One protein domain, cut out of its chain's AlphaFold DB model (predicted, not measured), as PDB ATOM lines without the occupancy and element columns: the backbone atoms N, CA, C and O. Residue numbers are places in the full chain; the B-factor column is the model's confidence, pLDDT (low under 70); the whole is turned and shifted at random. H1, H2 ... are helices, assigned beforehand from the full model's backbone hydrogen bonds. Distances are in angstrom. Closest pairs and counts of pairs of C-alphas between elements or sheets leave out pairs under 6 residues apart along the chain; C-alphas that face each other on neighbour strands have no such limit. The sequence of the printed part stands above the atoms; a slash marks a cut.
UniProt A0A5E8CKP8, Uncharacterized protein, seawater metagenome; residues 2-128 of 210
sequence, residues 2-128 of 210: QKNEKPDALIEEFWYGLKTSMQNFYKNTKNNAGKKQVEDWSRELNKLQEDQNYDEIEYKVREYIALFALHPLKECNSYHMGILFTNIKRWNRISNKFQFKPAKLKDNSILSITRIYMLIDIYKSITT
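Overview. This is residues 2 to 128 of the 210 residues of an uncharacterized protein of seawater metagenome (UniProt A0A5E8CKP8). Four helices, H1 to H4, stand side by side in an up-and-down bundle, and a fifth, H5, packs at a slant on H3, on the side of H3 away from H1. In the bundle H1 and H3 are at opposite corners, as are H2 and H4. The printed part has 127 residues, with five named helices in the order H1, H2, H3, H4, H5 and no named strand; the class is all helix. The whole is compact, with a radius of gyration of the C-alphas of 14.7 A, and the C-alphas span 43 by 29 by 29 A along their three main axes.

Arrangement. The hub is H3, residues 54 to 74, which touches three other helices. It touches H4, residues 78 to 98, at a shallow tilt of 14 degrees, opposite ways; the closest C-alphas, of Pro 72 and Met 81, are 6.1 A apart. H2, residues 32 to 50, touches H3 with residues 41 to 49 alone, also at a shallow tilt of 14 degrees and opposite ways, the closest C-alphas being those of Leu 45 and Ile 57, at 6.4 A. H5, residues 107 to 126, touches H3 at a steep tilt of 48 degrees, the same way; the closest C-alphas, of Ala 66 and Ile 116, are 5.7 A apart. H1, residues 8 to 28, touches H2 at a shallow tilt of 7 degrees, opposite ways, with the C-alphas of Gln 23 and Lys 35 closest at 6.0 A. H1 also touches H4, at a shallow tilt of 14 degrees, with the C-alphas of Leu 18 and Asn 87 closest at 6.4 A. H1 and H3 are close but not clearly touching: their closest C-alphas, of Met 22 and Phe 68, are 7.3 A apart. H4 and H5 are near each other, while H2 and H4 are apart, as H5 is from H1 and from H2. In H1, H2, H4 and H5 every O i to N i+4 pair is within hydrogen-bond range; in H3 it is 15 of 17.

Along the chain. H3 is 30.6 A long from first to last C-alpha, H4 30.4 A, H1 30.3 A, H5 29.3 A and H2 27.9 A. H1 begins at C-alpha 8, (131.124, 20.941, -34.270). H3 begins at C-alpha 54, (122.481, 22.184, -35.413), and H5 ends at C-alpha 126, (118.074, -9.886, -46.135).

Size, cuts and confidence. The two C-alphas farthest apart, of Gln 2 and Lys 30, are 45.8 A apart. The printed part has no cut. Tight links join H1 to H2, H2 to H3 and H3 to H4, and each of these pairs is a helical hairpin; the link from H4 to H5, 8 residues, is short. The mean pLDDT of the printed part is 91.4, with residues 2 to 4 and 102 to 108 under 70.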
ATOM      1  N   GLN A   2     127.653  17.982 -17.700       44.28
ATOM      2  CA  GLN A   2     128.702  18.002 -18.723       44.28
ATOM      3  C   GLN A   2     128.832  19.433 -19.254       44.28
ATOM      4  O   GLN A   2     127.830  20.099 -19.494       44.28
ATOM      5  N   LYS A   3     130.080  19.900 -19.358       46.47
ATOM      6  CA  LYS A   3     130.481  21.157 -20.006       46.47
ATOM      7  C   LYS A   3     129.745  21.290 -21.347       46.47
ATOM      8  O   LYS A   3     129.587  20.277 -22.020       46.47
ATOM      9  N   ASN A   4     129.351  22.511 -21.717       62.56
ATOM     10  CA  ASN A   4     128.789  22.893 -23.023       62.56
ATOM     11  C   ASN A   4     129.747  22.530 -24.180       62.56
ATOM     12  O   ASN A   4     130.391  23.399 -24.765       62.56
ATOM     13  N   GLU A   5     129.919  21.242 -24.461       81.81
ATOM     14  CA  GLU A   5     130.713  20.739 -25.568       81.81
ATOM     15  C   GLU A   5     129.915  21.006 -26.840       81.81
ATOM     16  O   GLU A   5     128.812  20.487 -27.012       81.81
ATOM     17  N   LYS A   6     130.436  21.880 -27.701       86.50
ATOM     18  CA  LYS A   6     129.810  22.136 -28.996       86.50
ATOM     19  C   LYS A   6     129.950  20.887 -29.882       86.50
ATOM     20  O   LYS A   6     131.002  20.245 -29.845       86.50
ATOM     21  N   PRO A   7     128.931  20.531 -30.681       94.06
ATOM     22  CA  PRO A   7     128.956  19.312 -31.486       94.06
ATOM     23  C   PRO A   7     129.860  19.415 -32.726       94.06
ATOM     24  O   PRO A   7     130.109  18.393 -33.359       94.06
ATOM     25  N   ASP A   8     130.365  20.611 -33.056       94.06
ATOM     26  CA  ASP A   8     131.124  20.941 -34.270       94.06
ATOM     27  C   ASP A   8     132.183  19.907 -34.653       94.06
ATOM     28  O   ASP A   8     132.114  19.344 -35.740       94.06
ATOM     29  N   ALA A   9     133.115  19.599 -33.748       95.38
ATOM     30  CA  ALA A   9     134.211  18.678 -34.050       95.38
ATOM     31  C   ALA A   9     133.712  17.266 -34.410       95.38
ATOM     32  O   ALA A   9     134.242  16.628 -35.315       95.38
ATOM     33  N   LEU A  10     132.660  16.784 -33.735       96.56
ATOM     34  CA  LEU A  10     132.077  15.466 -34.003       96.56
ATOM     35  C   LEU A  10     131.250  15.457 -35.291       96.56
ATOM     36  O   LEU A  10     131.239  14.450 -36.000       96.56
ATOM     37  N   ILE A  11     130.561  16.560 -35.595       96.88
ATOM     38  CA  ILE A  11     129.837  16.740 -36.857       96.88
ATOM     39  C   ILE A  11     130.828  16.766 -38.024       96.88
ATOM     40  O   ILE A  11     130.606  16.070 -39.013       96.88
ATOM     41  N   GLU A  12     131.929  17.506 -37.900       96.81
ATOM     42  CA  GLU A  12     132.965  17.615 -38.927       96.81
ATOM     43  C   GLU A  12     133.657  16.268 -39.173       96.81
ATOM     44  O   GLU A  12     133.729  15.812 -40.316       96.81
ATOM     45  N   GLU A  13     134.085  15.579 -38.107       97.56
ATOM     46  CA  GLU A  13     134.683  14.242 -38.203       97.56
ATOM     47  C   GLU A  13     133.728  13.258 -38.894       97.56
ATOM     48  O   GLU A  13     134.116  12.499 -39.793       97.56
ATOM     49  N   PHE A  14     132.451  13.287 -38.505       98.19
ATOM     50  CA  PHE A  14     131.428  12.465 -39.130       98.19
ATOM     51  C   PHE A  14     131.251  12.797 -40.615       98.19
ATOM     52  O   PHE A  14     131.267  11.886 -41.450       98.19
ATOM     53  N   TRP A  15     131.070  14.078 -40.945       98.19
ATOM     54  CA  TRP A  15     130.798  14.517 -42.310       98.19
ATOM     55  C   TRP A  15     131.966  14.189 -43.229       98.19
ATOM     56  O   TRP A  15     131.745  13.672 -44.322       98.19
ATOM     57  N   TYR A  16     133.200  14.386 -42.764       97.81
ATOM     58  CA  TYR A  16     134.399  13.990 -43.490       97.81
ATOM     59  C   TYR A  16     134.362  12.499 -43.853       97.81
ATOM     60  O   TYR A  16     134.479  12.137 -45.026       97.81
ATOM     61  N   GLY A  17     134.098  11.625 -42.875       97.88
ATOM     62  CA  GLY A  17     134.010  10.181 -43.106       97.88
ATOM     63  C   GLY A  17     132.878   9.781 -44.061       97.88
ATOM     64  O   GLY A  17     133.070   8.941 -44.949       97.88
ATOM     65  N   LEU A  18     131.702  10.396 -43.918       98.25
ATOM     66  CA  LEU A  18     130.564  10.154 -44.801       98.25
ATOM     67  C   LEU A  18     130.870  10.615 -46.235       98.25
ATOM     68  O   LEU A  18     130.730   9.822 -47.171       98.25
ATOM     69  N   LYS A  19     131.373  11.839 -46.406       97.81
ATOM     70  CA  LYS A  19     131.795  12.415 -47.689       97.81
ATOM     71  C   LYS A  19     132.806  11.526 -48.403       97.81
ATOM     72  O   LYS A  19     132.603  11.194 -49.571       97.81
ATOM     73  N   THR A  20     133.853  11.074 -47.711       97.19
ATOM     74  CA  THR A  20     134.845  10.153 -48.286       97.19
ATOM     75  C   THR A  20     134.190   8.862 -48.780       97.19
ATOM     76  O   THR A  20     134.499   8.391 -49.877       97.19
ATOM     77  N   SER A  21     133.243   8.296 -48.025       96.94
ATOM     78  CA  SER A  21     132.537   7.081 -48.452       96.94
ATOM     79  C   SER A  21     131.699   7.285 -49.722       96.94
ATOM     80  O   SER A  21     131.730   6.431 -50.612       96.94
ATOM     81  N   MET A  22     131.026   8.435 -49.849       97.44
ATOM     82  CA  MET A  22     130.252   8.804 -51.039       97.44
ATOM     83  C   MET A  22     131.162   9.036 -52.249       97.44
ATOM     84  O   MET A  22     130.917   8.504 -53.330       97.44
ATOM     85  N   GLN A  23     132.251   9.789 -52.073       95.06
ATOM     86  CA  GLN A  23     133.220  10.058 -53.138       95.06
ATOM     87  C   GLN A  23     133.859   8.765 -53.659       95.06
ATOM     88  O   GLN A  23     133.998   8.598 -54.872       95.06
ATOM     89  N   ASN A  24     134.191   7.829 -52.766       94.88
ATOM     90  CA  ASN A  24     134.715   6.518 -53.143       94.88
ATOM     91  C   ASN A  24     133.696   5.703 -53.946       94.88
ATOM     92  O   ASN A  24     134.056   5.127 -54.970       94.88
ATOM     93  N   PHE A  25     132.424   5.700 -53.535       95.69
ATOM     94  CA  PHE A  25     131.351   5.065 -54.301       95.69
ATOM     95  C   PHE A  25     131.229   5.675 -55.708       95.69
ATOM     96  O   PHE A  25     131.344   4.969 -56.709       95.69
ATOM     97  N   TYR A  26     131.099   7.001 -55.813       95.06
ATOM     98  CA  TYR A  26     130.925   7.675 -57.105       95.06
ATOM     99  C   TYR A  26     132.171   7.649 -58.001       95.06
ATOM    100  O   TYR A  26     132.069   7.801 -59.221       95.06
ATOM    101  N   LYS A  27     133.366   7.443 -57.435       91.12
ATOM    102  CA  LYS A  27     134.582   7.175 -58.213       91.12
ATOM    103  C   LYS A  27     134.473   5.848 -58.967       91.12
ATOM    104  O   LYS A  27     134.887   5.795 -60.123       91.12
ATOM    105  N   ASN A  28     133.877   4.832 -58.348       85.56
ATOM    106  CA  ASN A  28     133.740   3.494 -58.924       85.56
ATOM    107  C   ASN A  28     132.606   3.402 -59.960       85.56
ATOM    108  O   ASN A  28     132.701   2.609 -60.892       85.56
ATOM    109  N   THR A  29     131.573   4.242 -59.855       83.94
ATOM    110  CA  THR A  29     130.371   4.175 -60.714       83.94
ATOM    111  C   THR A  29     130.380   5.149 -61.900       83.94
ATOM    112  O   THR A  29     129.404   5.236 -62.638       83.94
ATOM    113  N   LYS A  30     131.472   5.908 -62.105       80.19
ATOM    114  CA  LYS A  30     131.592   6.989 -63.117       80.19
ATOM    115  C   LYS A  30     130.477   8.052 -63.044       80.19
ATOM    116  O   LYS A  30     130.274   8.814 -63.988       80.19
ATOM    117  N   ASN A  31     129.781   8.156 -61.913       83.31
ATOM    118  CA  ASN A  31     128.703   9.116 -61.708       83.31
ATOM    119  C   ASN A  31     129.267  10.481 -61.270       83.31
ATOM    120  O   ASN A  31     129.402  10.782 -60.083       83.31
ATOM    121  N   ASN A  32     129.613  11.321 -62.248       84.62
ATOM    122  CA  ASN A  32     130.148  12.662 -61.986       84.62
ATOM    123  C   ASN A  32     129.122  13.607 -61.339       84.62
ATOM    124  O   ASN A  32     129.515  14.487 -60.573       84.62
ATOM    125  N   ALA A  33     127.825  13.411 -61.598       87.94
ATOM    126  CA  ALA A  33     126.766  14.202 -60.974       87.94
ATOM    127  C   ALA A  33     126.727  13.980 -59.453       87.94
ATOM    128  O   ALA A  33     126.670  14.949 -58.699       87.94
ATOM    129  N   GLY A  34     126.880  12.729 -59.006       89.50
ATOM    130  CA  GLY A  34     126.952  12.388 -57.583       89.50
ATOM    131  C   GLY A  34     128.118  13.072 -56.863       89.50
ATOM    132  O   GLY A  34     127.946  13.603 -55.772       89.50
ATOM    133  N   LYS A  35     129.296  13.162 -57.496       90.31
ATOM    134  CA  LYS A  35     130.443  13.886 -56.911       90.31
ATOM    135  C   LYS A  35     130.141  15.367 -56.694       90.31
ATOM    136  O   LYS A  35     130.438  15.892 -55.628       90.31
ATOM    137  N   LYS A  36     129.544  16.027 -57.693       92.25
ATOM    138  CA  LYS A  36     129.154  17.439 -57.588       92.25
ATOM    139  C   LYS A  36     128.139  17.647 -56.462       92.25
ATOM    140  O   LYS A  36     128.315  18.552 -55.655       92.25
ATOM    141  N   GLN A  37     127.147  16.765 -56.370       95.56
ATOM    142  CA  GLN A  37     126.112  16.823 -55.341       95.56
ATOM    143  C   GLN A  37     126.682  16.740 -53.914       95.56
ATOM    144  O   GLN A  37     126.251  17.484 -53.041       95.56
ATOM    145  N   VAL A  38     127.702  15.910 -53.676       96.31
ATOM    146  CA  VAL A  38     128.373  15.820 -52.363       96.31
ATOM    147  C   VAL A  38     129.096  17.123 -51.984       96.31
ATOM    148  O   VAL A  38     129.137  17.501 -50.809       96.31
ATOM    149  N   GLU A  39     129.659  17.838 -52.960       96.12
ATOM    150  CA  GLU A  39     130.255  19.158 -52.718       96.12
ATOM    151  C   GLU A  39     129.186  20.225 -52.444       96.12
ATOM    152  O   GLU A  39     129.380  21.072 -51.572       96.12
ATOM    153  N   ASP A  40     128.038  20.160 -53.123       97.25
ATOM    154  CA  ASP A  40     126.886  21.028 -52.846       97.25
ATOM    155  C   ASP A  40     126.389  20.841 -51.404       97.25
ATOM    156  O   ASP A  40     126.277  21.819 -50.664       97.25
ATOM    157  N   TRP A  41     126.214  19.590 -50.970       98.00
ATOM    158  CA  TRP A  41     125.864  19.233 -49.591       98.00
ATOM    159  C   TRP A  41     126.889  19.726 -48.566       98.00
ATOM    160  O   TRP A  41     126.519  20.248 -47.519       98.00
ATOM    161  N   SER A  42     128.186  19.621 -48.879       97.62
ATOM    162  CA  SER A  42     129.248  20.127 -47.997       97.62
ATOM    163  C   SER A  42     129.139  21.640 -47.797       97.62
ATOM    164  O   SER A  42     129.285  22.132 -46.683       97.62
ATOM    165  N   ARG A  43     128.862  22.390 -48.871       98.00
ATOM    166  CA  ARG A  43     128.699  23.849 -48.796       98.00
ATOM    167  C   ARG A  43     127.470  24.257 -47.997       98.00
ATOM    168  O   ARG A  43     127.520  25.269 -47.309       98.00
ATOM    169  N   GLU A  44     126.381  23.504 -48.105       97.56
ATOM    170  CA  GLU A  44     125.169  23.746 -47.323       97.56
ATOM    171  C   GLU A  44     125.421  23.508 -45.826       97.56
ATOM    172  O   GLU A  44     125.115  24.383 -45.020       97.56
ATOM    173  N   LEU A  45     126.074  22.400 -45.458       97.12
ATOM    174  CA  LEU A  45     126.411  22.108 -44.059       97.12
ATOM    175  C   LEU A  45     127.369  23.128 -43.447       97.12
ATOM    176  O   LEU A  45     127.149  23.536 -42.312       97.12
ATOM    177  N   ASN A  46     128.380  23.582 -44.192       96.50
ATOM    178  CA  ASN A  46     129.309  24.599 -43.695       96.50
ATOM    179  C   ASN A  46     128.580  25.901 -43.335       96.50
ATOM    180  O   ASN A  46     128.822  26.453 -42.269       96.50
ATOM    181  N   LYS A  47     127.631  26.347 -44.172       97.31
ATOM    182  CA  LYS A  47     126.807  27.531 -43.875       97.31
ATOM    183  C   LYS A  47     125.967  27.333 -42.615       97.31
ATOM    184  O   LYS A  47     125.952  28.187 -41.740       97.31
ATOM    185  N   LEU A  48     125.307  26.181 -42.490       95.94
ATOM    186  CA  LEU A  48     124.516  25.872 -41.297       95.94
ATOM    187  C   LEU A  48     125.379  25.794 -40.032       95.94
ATOM    188  O   LEU A  48     124.912  26.145 -38.951       95.94
ATOM    189  N   GLN A  49     126.625  25.335 -40.157       94.75
ATOM    190  CA  GLN A  49     127.572  25.261 -39.051       94.75
ATOM    191  C   GLN A  49     128.085  26.647 -38.643       94.75
ATOM    192  O   GLN A  49     128.169  26.918 -37.445       94.75
ATOM    193  N   GLU A  50     128.360  27.535 -39.605       95.56
ATOM    194  CA  GLU A  50     128.667  28.953 -39.356       95.56
ATOM    195  C   GLU A  50     127.542  29.628 -38.552       95.56
ATOM    196  O   GLU A  50     127.813  30.305 -37.558       95.56
ATOM    197  N   ASP A  51     126.287  29.344 -38.909       95.62
ATOM    198  CA  ASP A  51     125.086  29.837 -38.219       95.62
ATOM    199  C   ASP A  51     124.748  29.068 -36.924       95.62
ATOM    200  O   ASP A  51     123.791  29.402 -36.222       95.62
ATOM    201  N   GLN A  52     125.511  28.021 -36.592       94.00
ATOM    202  CA  GLN A  52     125.270  27.108 -35.466       94.00
ATOM    203  C   GLN A  52     123.860  26.478 -35.457       94.00
ATOM    204  O   GLN A  52     123.308  26.158 -34.400       94.00
ATOM    205  N   ASN A  53     123.262  26.279 -36.632       94.62
ATOM    206  CA  ASN A  53     121.922  25.720 -36.789       94.62
ATOM    207  C   ASN A  53     121.950  24.180 -36.755       94.62
ATOM    208  O   ASN A  53     121.745  23.499 -37.761       94.62
ATOM    209  N   TYR A  54     122.244  23.622 -35.580       94.25
ATOM    210  CA  TYR A  54     122.481  22.184 -35.413       94.25
ATOM    211  C   TYR A  54     121.244  21.307 -35.658       94.25
ATOM    212  O   TYR A  54     121.384  20.174 -36.115       94.25
ATOM    213  N   ASP A  55     120.042  21.827 -35.408       92.94
ATOM    214  CA  ASP A  55     118.790  21.112 -35.687       92.94
ATOM    215  C   ASP A  55     118.578  20.935 -37.204       92.94
ATOM    216  O   ASP A  55     118.152  19.875 -37.668       92.94
ATOM    217  N   GLU A  56     118.938  21.944 -38.003       93.94
ATOM    218  CA  GLU A  56     118.903  21.838 -39.465       93.94
ATOM    219  C   GLU A  56     120.035  20.943 -39.993       93.94
ATOM    220  O   GLU A  56     119.821  20.170 -40.925       93.94
ATOM    221  N   ILE A  57     121.219  20.967 -39.365       95.31
ATOM    222  CA  ILE A  57     122.304  20.022 -39.684       95.31
ATOM    223  C   ILE A  57     121.841  18.576 -39.472       95.31
ATOM    224  O   ILE A  57     122.069  17.734 -40.340       95.31
ATOM    225  N   GLU A  58     121.162  18.281 -38.360       94.75
ATOM    226  CA  GLU A  58     120.571  16.962 -38.095       94.75
ATOM    227  C   GLU A  58     119.664  16.501 -39.225       94.75
ATOM    228  O   GLU A  58     119.798  15.377 -39.724       94.75
ATOM    229  N   TYR A  59     118.768  17.382 -39.655       93.31
ATOM    230  CA  TYR A  59     117.882  17.092 -40.766       93.31
ATOM    231  C   TYR A  59     118.664  16.820 -42.056       93.31
ATOM    232  O   TYR A  59     118.491  15.764 -42.672       93.31
ATOM    233  N   LYS A  60     119.557  17.736 -42.439       95.12
ATOM    234  CA  LYS A  60     120.308  17.660 -43.696       95.12
ATOM    235  C   LYS A  60     121.189  16.433 -43.771       95.12
ATOM    236  O   LYS A  60     121.196  15.742 -44.784       95.12
ATOM    237  N   VAL A  61     121.857  16.078 -42.681       96.56
ATOM    238  CA  VAL A  61     122.652  14.853 -42.634       96.56
ATOM    239  C   VAL A  61     121.776  13.617 -42.845       96.56
ATOM    240  O   VAL A  61     122.140  12.744 -43.637       96.56
ATOM    241  N   ARG A  62     120.602  13.525 -42.203       95.56
ATOM    242  CA  ARG A  62     119.684  12.393 -42.421       95.56
ATOM    243  C   ARG A  62     119.151  12.341 -43.847       95.56
ATOM    244  O   ARG A  62     119.069  11.245 -44.406       95.56
ATOM    245  N   GLU A  63     118.817  13.495 -44.415       95.12
ATOM    246  CA  GLU A  63     118.394  13.650 -45.807       95.12
ATOM    247  C   GLU A  63     119.487  13.155 -46.763       95.12
ATOM    248  O   GLU A  63     119.226  12.297 -47.604       95.12
ATOM    249  N   TYR A  64     120.732  13.595 -46.588       97.31
ATOM    250  CA  TYR A  64     121.848  13.199 -47.447       97.31
ATOM    251  C   TYR A  64     122.201  11.719 -47.315       97.31
ATOM    252  O   TYR A  64     122.512  11.078 -48.318       97.31
ATOM    253  N   ILE A  65     122.115  11.143 -46.110       97.50
ATOM    254  CA  ILE A  65     122.246   9.693 -45.911       97.50
ATOM    255  C   ILE A  65     121.176   8.953 -46.717       97.50
ATOM    256  O   ILE A  65     121.515   8.007 -47.425       97.50
ATOM    257  N   ALA A  66     119.908   9.370 -46.631       95.56
ATOM    258  CA  ALA A  66     118.809   8.732 -47.355       95.56
ATOM    259  C   ALA A  66     118.985   8.857 -48.878       95.56
ATOM    260  O   ALA A  66     118.920   7.862 -49.595       95.56
ATOM    261  N   LEU A  67     119.289  10.057 -49.376       95.12
ATOM    262  CA  LEU A  67     119.536  10.285 -50.800       95.12
ATOM    263  C   LEU A  67     120.721   9.458 -51.304       95.12
ATOM    264  O   LEU A  67     120.622   8.806 -52.341       95.12
ATOM    265  N   PHE A  68     121.822   9.425 -50.549       96.62
ATOM    266  CA  PHE A  68     122.969   8.600 -50.899       96.62
ATOM    267  C   PHE A  68     122.619   7.111 -50.892       96.62
ATOM    268  O   PHE A  68     123.013   6.419 -51.824       96.62
ATOM    269  N   ALA A  69     121.859   6.626 -49.903       96.56
ATOM    270  CA  ALA A  69     121.509   5.215 -49.727       96.56
ATOM    271  C   ALA A  69     120.796   4.590 -50.931       96.56
ATOM    272  O   ALA A  69     120.979   3.401 -51.192       96.56
ATOM    273  N   LEU A  70     120.033   5.379 -51.690       94.69
ATOM    274  CA  LEU A  70     119.349   4.922 -52.901       94.69
ATOM    275  C   LEU A  70     120.309   4.306 -53.927       94.69
ATOM    276  O   LEU A  70     119.956   3.333 -54.592       94.69
ATOM    277  N   HIS A  71     121.529   4.833 -54.043       94.69
ATOM    278  CA  HIS A  71     122.499   4.358 -55.025       94.69
ATOM    279  C   HIS A  71     123.105   2.982 -54.684       94.69
ATOM    280  O   HIS A  71     122.972   2.070 -55.501       94.69
ATOM    281  N   PRO A  72     123.733   2.763 -53.508       95.00
ATOM    282  CA  PRO A  72     124.246   1.450 -53.144       95.00
ATOM    283  C   PRO A  72     123.128   0.418 -52.923       95.00
ATOM    284  O   PRO A  72     123.383  -0.763 -53.160       95.00
ATOM    285  N   LEU A  73     121.905   0.826 -52.545       95.38
ATOM    286  CA  LEU A  73     120.731  -0.062 -52.547       95.38
ATOM    287  C   LEU A  73     120.438  -0.573 -53.959       95.38
ATOM    288  O   LEU A  73     120.364  -1.783 -54.165       95.38
ATOM    289  N   LYS A  74     120.342   0.337 -54.935       94.50
ATOM    290  CA  LYS A  74     120.069  -0.006 -56.336       94.50
ATOM    291  C   LYS A  74     121.118  -0.937 -56.935       94.50
ATOM    292  O   LYS A  74     120.785  -1.867 -57.661       94.50
ATOM    293  N   GLU A  75     122.387  -0.716 -56.609       93.19
ATOM    294  CA  GLU A  75     123.488  -1.571 -57.066       93.19
ATOM    295  C   GLU A  75     123.650  -2.851 -56.229       93.19
ATOM    296  O   GLU A  75     124.459  -3.715 -56.572       93.19
ATOM    297  N   CYS A  76     122.903  -2.983 -55.127       93.19
ATOM    298  CA  CYS A  76     123.058  -4.044 -54.130       93.19
ATOM    299  C   CYS A  76     124.513  -4.223 -53.668       93.19
ATOM    300  O   CYS A  76     124.962  -5.336 -53.389       93.19
ATOM    301  N   ASN A  77     125.260  -3.120 -53.574       92.38
ATOM    302  CA  ASN A  77     126.679  -3.145 -53.262       92.38
ATOM    303  C   ASN A  77     126.895  -3.330 -51.753       92.38
ATOM    304  O   ASN A  77     126.895  -2.364 -50.984       92.38
ATOM    305  N   SER A  78     127.090  -4.580 -51.327       93.50
ATOM    306  CA  SER A  78     127.195  -4.953 -49.910       93.50
ATOM    307  C   SER A  78     128.332  -4.241 -49.172       93.50
ATOM    308  O   SER A  78     128.169  -3.882 -48.006       93.50
ATOM    309  N   TYR A  79     129.454  -3.972 -49.847       95.56
ATOM    310  CA  TYR A  79     130.580  -3.233 -49.274       95.56
ATOM    311  C   TYR A  79     130.183  -1.796 -48.921       95.56
ATOM    312  O   TYR A  79     130.325  -1.367 -47.772       95.56
ATOM    313  N   HIS A  80     129.623  -1.057 -49.882       96.44
ATOM    314  CA  HIS A  80     129.206   0.326 -49.650       96.44
ATOM    315  C   HIS A  80     127.998   0.423 -48.706       96.44
ATOM    316  O   HIS A  80     127.948   1.341 -47.886       96.44
ATOM    317  N   MET A  81     127.087  -0.557 -48.725       97.06
ATOM    318  CA  MET A  81     126.010  -0.669 -47.733       97.06
ATOM    319  C   MET A  81     126.547  -0.910 -46.316       97.06
ATOM    320  O   MET A  81     126.073  -0.292 -45.364       97.06
ATOM    321  N   GLY A  82     127.579  -1.743 -46.155       97.31
ATOM    322  CA  GLY A  82     128.240  -1.964 -44.866       97.31
ATOM    323  C   GLY A  82     128.859  -0.686 -44.285       97.31
ATOM    324  O   GLY A  82     128.710  -0.395 -43.091       97.31
ATOM    325  N   ILE A  83     129.496   0.124 -45.136       97.69
ATOM    326  CA  ILE A  83     130.016   1.444 -44.745       97.69
ATOM    327  C   ILE A  83     128.867   2.380 -44.352       97.69
ATOM    328  O   ILE A  83     128.927   3.017 -43.298       97.69
ATOM    329  N   LEU A  84     127.794   2.419 -45.145       97.88
ATOM    330  CA  LEU A  84     126.611   3.230 -44.866       97.88
ATOM    331  C   LEU A  84     125.981   2.885 -43.507       97.88
ATOM    332  O   LEU A  84     125.704   3.789 -42.721       97.88
ATOM    333  N   PHE A  85     125.829   1.599 -43.174       97.81
ATOM    334  CA  PHE A  85     125.333   1.172 -41.858       97.81
ATOM    335  C   PHE A  85     126.201   1.689 -40.710       97.81
ATOM    336  O   PHE A  85     125.692   2.088 -39.659       97.81
ATOM    337  N   THR A  86     127.521   1.692 -40.904       98.06
ATOM    338  CA  THR A  86     128.467   2.211 -39.914       98.06
ATOM    339  C   THR A  86     128.290   3.716 -39.733       98.06
ATOM    340  O   THR A  86     128.230   4.178 -38.591       98.06
ATOM    341  N   ASN A  87     128.132   4.466 -40.826       98.12
ATOM    342  CA  ASN A  87     127.868   5.903 -40.782       98.12
ATOM    343  C   ASN A  87     126.528   6.216 -40.104       98.12
ATOM    344  O   ASN A  87     126.509   7.020 -39.179       98.12
ATOM    345  N   ILE A  88     125.441   5.512 -40.428       98.00
ATOM    346  CA  ILE A  88     124.144   5.674 -39.741       98.00
ATOM    347  C   ILE A  88     124.290   5.448 -38.232       98.00
ATOM    348  O   ILE A  88     123.821   6.249 -37.423       98.00
ATOM    349  N   LYS A  89     124.999   4.388 -37.820       97.50
ATOM    350  CA  LYS A  89     125.239   4.100 -36.398       97.50
ATOM    351  C   LYS A  89     126.097   5.171 -35.716       97.50
ATOM    352  O   LYS A  89     125.946   5.379 -34.513       97.50
ATOM    353  N   ARG A  90     127.041   5.793 -36.428       98.00
ATOM    354  CA  ARG A  90     127.846   6.912 -35.912       98.00
ATOM    355  C   ARG A  90     126.989   8.164 -35.762       98.00
ATOM    356  O   ARG A  90     126.972   8.732 -34.677       98.00
ATOM    357  N   TRP A  91     126.209   8.510 -36.784       97.62
ATOM    358  CA  TRP A  91     125.328   9.672 -36.743       97.62
ATOM    359  C   TRP A  91     124.290   9.572 -35.630       97.62
ATOM    360  O   TRP A  91     124.178  10.479 -34.815       97.62
ATOM    361  N   ASN A  92     123.614   8.427 -35.499       95.81
ATOM    362  CA  ASN A  92     122.650   8.210 -34.420       95.81
ATOM    363  C   ASN A  92     123.284   8.379 -33.028       95.81
ATOM    364  O   ASN A  92     122.618   8.845 -32.112       95.81
ATOM    365  N   ARG A  93     124.570   8.041 -32.845       96.81
ATOM    366  CA  ARG A  93     125.271   8.296 -31.573       96.81
ATOM    367  C   ARG A  93     125.499   9.786 -31.325       96.81
ATOM    368  O   ARG A  93     125.317  10.220 -30.194       96.81
ATOM    369  N   ILE A  94     125.881  10.544 -32.354       96.12
ATOM    370  CA  ILE A  94     126.069  12.001 -32.271       96.12
ATOM    371  C   ILE A  94     124.724  12.675 -31.979       96.12
ATOM    372  O   ILE A  94     124.595  13.365 -30.972       96.12
ATOM    373  N   SER A  95     123.710  12.383 -32.793       94.44
ATOM    374  CA  SER A  95     122.345  12.893 -32.645       94.44
ATOM    375  C   SER A  95     121.776  12.620 -31.248       94.44
ATOM    376  O   SER A  95     121.338  13.543 -30.566       94.44
ATOM    377  N   ASN A  96     121.907  11.390 -30.735       93.31
ATOM    378  CA  ASN A  96     121.447  11.051 -29.385       93.31
ATOM    379  C   ASN A  96     122.254  11.739 -28.269       93.31
ATOM    380  O   ASN A  96     121.685  12.058 -27.227       93.31
ATOM    381  N   LYS A  97     123.567  11.947 -28.455       95.38
ATOM    382  CA  LYS A  97     124.429  12.626 -27.469       95.38
ATOM    383  C   LYS A  97     124.006  14.083 -27.282       95.38
ATOM    384  O   LYS A  97     123.982  14.556 -26.149       95.38
ATOM    385  N   PHE A  98     123.694  14.773 -28.375       94.25
ATOM    386  CA  PHE A  98     123.382  16.204 -28.362       94.25
ATOM    387  C   PHE A  98     121.885  16.519 -28.371       94.25
ATOM    388  O   PHE A  98     121.523  17.672 -28.164       94.25
ATOM    389  N   GLN A  99     121.030  15.506 -28.551       91.56
ATOM    390  CA  GLN A  99     119.571  15.624 -28.527       91.56
ATOM    391  C   GLN A  99     119.062  16.744 -29.443       91.56
ATOM    392  O   GLN A  99     118.260  17.580 -29.021       91.56
ATOM    393  N   PHE A 100     119.549  16.768 -30.690       89.19
ATOM    394  CA  PHE A 100     119.074  17.726 -31.689       89.19
ATOM    395  C   PHE A 100     117.554  17.663 -31.780       89.19
ATOM    396  O   PHE A 100     116.953  16.581 -31.773       89.19
ATOM    397  N   LYS A 101     116.917  18.829 -31.837       82.88
ATOM    398  CA  LYS A 101     115.475  18.875 -32.008       82.88
ATOM    399  C   LYS A 101     115.177  18.524 -33.458       82.88
ATOM    400  O   LYS A 101     115.868  18.991 -34.362       82.88
ATOM    401  N   PRO A 102     114.131  17.728 -33.708       66.81
ATOM    402  CA  PRO A 102     113.668  17.540 -35.067       66.81
ATOM    403  C   PRO A 102     113.309  18.911 -35.648       66.81
ATOM    404  O   PRO A 102     112.489  19.636 -35.076       66.81
ATOM    405  N   ALA A 103     113.945  19.273 -36.766       65.56
ATOM    406  CA  ALA A 103     113.588  20.470 -37.513       65.56
ATOM    407  C   ALA A 103     112.078  20.458 -37.816       65.56
ATOM    408  O   ALA A 103     111.473  19.401 -38.025       65.56
ATOM    409  N   LYS A 104     111.439  21.635 -37.818       61.22
ATOM    410  CA  LYS A 104     110.027  21.763 -38.210       61.22
ATOM    411  C   LYS A 104     109.916  21.476 -39.702       61.22
ATOM    412  O   LYS A 104     110.263  22.319 -40.524       61.22
ATOM    413  N   LEU A 105     109.452  20.286 -40.047       58.75
ATOM    414  CA  LEU A 105     109.433  19.820 -41.427       58.75
ATOM    415  C   LEU A 105     108.067  19.990 -42.081       58.75
ATOM    416  O   LEU A 105     107.036  20.071 -41.419       58.75
ATOM    417  N   LYS A 106     108.084  20.006 -43.417       60.59
ATOM    418  CA  LYS A 106     106.905  19.685 -44.223       60.59
ATOM    419  C   LYS A 106     106.712  18.169 -44.172       60.59
ATOM    420  O   LYS A 106     107.661  17.435 -44.456       60.59
ATOM    421  N   ASP A 107     105.500  17.713 -43.871       64.62
ATOM    422  CA  ASP A 107     105.175  16.296 -43.630       64.62
ATOM    423  C   ASP A 107     105.701  15.335 -44.719       64.62
ATOM    424  O   ASP A 107     106.192  14.243 -44.424       64.62
ATOM    425  N   ASN A 108     105.704  15.766 -45.985       66.56
ATOM    426  CA  ASN A 108     106.113  14.934 -47.124       66.56
ATOM    427  C   ASN A 108     107.620  14.598 -47.163       66.56
ATOM    428  O   ASN A 108     108.001  13.512 -47.617       66.56
ATOM    429  N   SER A 109     108.494  15.496 -46.691       72.69
ATOM    430  CA  SER A 109     109.947  15.257 -46.702       72.69
ATOM    431  C   SER A 109     110.353  14.226 -45.649       72.69
ATOM    432  O   SER A 109     111.134  13.320 -45.944       72.69
ATOM    433  N   ILE A 110     109.754  14.294 -44.451       75.38
ATOM    434  CA  ILE A 110     109.947  13.283 -43.396       75.38
ATOM    435  C   ILE A 110     109.555  11.905 -43.910       75.38
ATOM    436  O   ILE A 110     110.295  10.937 -43.720       75.38
ATOM    437  N   LEU A 111     108.393  11.820 -44.563       78.38
ATOM    438  CA  LEU A 111     107.870  10.559 -45.069       78.38
ATOM    439  C   LEU A 111     108.840   9.921 -46.069       78.38
ATOM    440  O   LEU A 111     109.092   8.720 -46.005       78.38
ATOM    441  N   SER A 112     109.432  10.733 -46.945       84.81
ATOM    442  CA  SER A 112     110.386  10.273 -47.957       84.81
ATOM    443  C   SER A 112     111.668   9.731 -47.321       84.81
ATOM    444  O   SER A 112     112.081   8.618 -47.633       84.81
ATOM    445  N   ILE A 113     112.253  10.453 -46.361       90.06
ATOM    446  CA  ILE A 113     113.449  10.002 -45.630       90.06
ATOM    447  C   ILE A 113     113.153   8.704 -44.872       90.06
ATOM    448  O   ILE A 113     113.884   7.722 -45.006       90.06
ATOM    449  N   THR A 114     112.048   8.672 -44.126       90.00
ATOM    450  CA  THR A 114     111.627   7.520 -43.311       90.00
ATOM    451  C   THR A 114     111.461   6.259 -44.159       90.00
ATOM    452  O   THR A 114     111.950   5.191 -43.791       90.00
ATOM    453  N   ARG A 115     110.851   6.393 -45.341       91.75
ATOM    454  CA  ARG A 115     110.709   5.308 -46.319       91.75
ATOM    455  C   ARG A 115     112.056   4.752 -46.782       91.75
ATOM    456  O   ARG A 115     112.192   3.538 -46.904       91.75
ATOM    457  N   ILE A 116     113.065   5.597 -46.997       95.06
ATOM    458  CA  ILE A 116     114.397   5.106 -47.368       95.06
ATOM    459  C   ILE A 116     115.070   4.376 -46.203       95.06
ATOM    460  O   ILE A 116     115.631   3.302 -46.414       95.06
ATOM    461  N   TYR A 117     114.985   4.890 -44.973       95.44
ATOM    462  CA  TYR A 117     115.522   4.186 -43.799       95.44
ATOM    463  C   TYR A 117     114.866   2.813 -43.593       95.44
ATOM    464  O   TYR A 117     115.567   1.840 -43.313       95.44
ATOM    465  N   MET A 118     113.563   2.698 -43.857       96.00
ATOM    466  CA  MET A 118     112.872   1.408 -43.887       96.00
ATOM    467  C   MET A 118     113.502   0.447 -44.906       96.00
ATOM    468  O   MET A 118     113.762  -0.709 -44.579       96.00
ATOM    469  N   LEU A 119     113.804   0.906 -46.128       96.62
ATOM    470  CA  LEU A 119     114.471   0.067 -47.135       96.62
ATOM    471  C   LEU A 119     115.885  -0.352 -46.716       96.62
ATOM    472  O   LEU A 119     116.282  -1.486 -46.975       96.62
ATOM    473  N   ILE A 120     116.636   0.533 -46.055       97.12
ATOM    474  CA  ILE A 120     117.964   0.228 -45.503       97.12
ATOM    475  C   ILE A 120     117.859  -0.906 -44.473       97.12
ATOM    476  O   ILE A 120     118.636  -1.864 -44.528       97.12
ATOM    477  N   ASP A 121     116.886  -0.829 -43.566       97.12
ATOM    478  CA  ASP A 121     116.645  -1.847 -42.541       97.12
ATOM    479  C   ASP A 121     116.155  -3.173 -43.134       97.12
ATOM    480  O   ASP A 121     116.621  -4.246 -42.732       97.12
ATOM    481  N   ILE A 122     115.277  -3.111 -44.139       97.44
ATOM    482  CA  ILE A 122     114.847  -4.281 -44.907       97.44
ATOM    483  C   ILE A 122     116.057  -4.932 -45.567       97.44
ATOM    484  O   ILE A 122     116.299  -6.109 -45.299       97.44
ATOM    485  N   TYR A 123     116.848  -4.186 -46.350       97.44
ATOM    486  CA  TYR A 123     118.049  -4.691 -47.022       97.44
ATOM    487  C   TYR A 123     118.982  -5.366 -46.018       97.44
ATOM    488  O   TYR A 123     119.392  -6.505 -46.231       97.44
ATOM    489  N   LYS A 124     119.248  -4.713 -44.876       96.81
ATOM    490  CA  LYS A 124     120.076  -5.254 -43.793       96.81
ATOM    491  C   LYS A 124     119.592  -6.629 -43.318       96.81
ATOM    492  O   LYS A 124     120.417  -7.519 -43.104       96.81
ATOM    493  N   SER A 125     118.278  -6.817 -43.194       96.94
ATOM    494  CA  SER A 125     117.668  -8.077 -42.744       96.94
ATOM    495  C   SER A 125     117.760  -9.223 -43.762       96.94
ATOM    496  O   SER A 125     117.604 -10.385 -43.387       96.94
ATOM    497  N   ILE A 126     118.035  -8.915 -45.033       96.56
ATOM    498  CA  ILE A 126     118.074  -9.886 -46.135       96.56
ATOM    499  C   ILE A 126     119.418  -9.934 -46.870       96.56
ATOM    500  O   ILE A 126     119.521 -10.564 -47.918       96.56
ATOM    501  N   THR A 127     120.474  -9.335 -46.314       94.12
ATOM    502  CA  THR A 127     121.810  -9.262 -46.946       94.12
ATOM    503  C   THR A 127     122.434 -10.616 -47.283       94.12
ATOM    504  O   THR A 127     123.282 -10.691 -48.165       94.12
ATOM    505  N   THR A 128     122.015 -11.692 -46.614       94.06
ATOM    506  CA  THR A 128     122.502 -13.057 -46.864       94.06
ATOM    507  C   THR A 128     121.775 -13.760 -48.016       94.06
ATOM    508  O   THR A 128     122.016 -14.940 -48.260       94.06
TER     509      THR A 128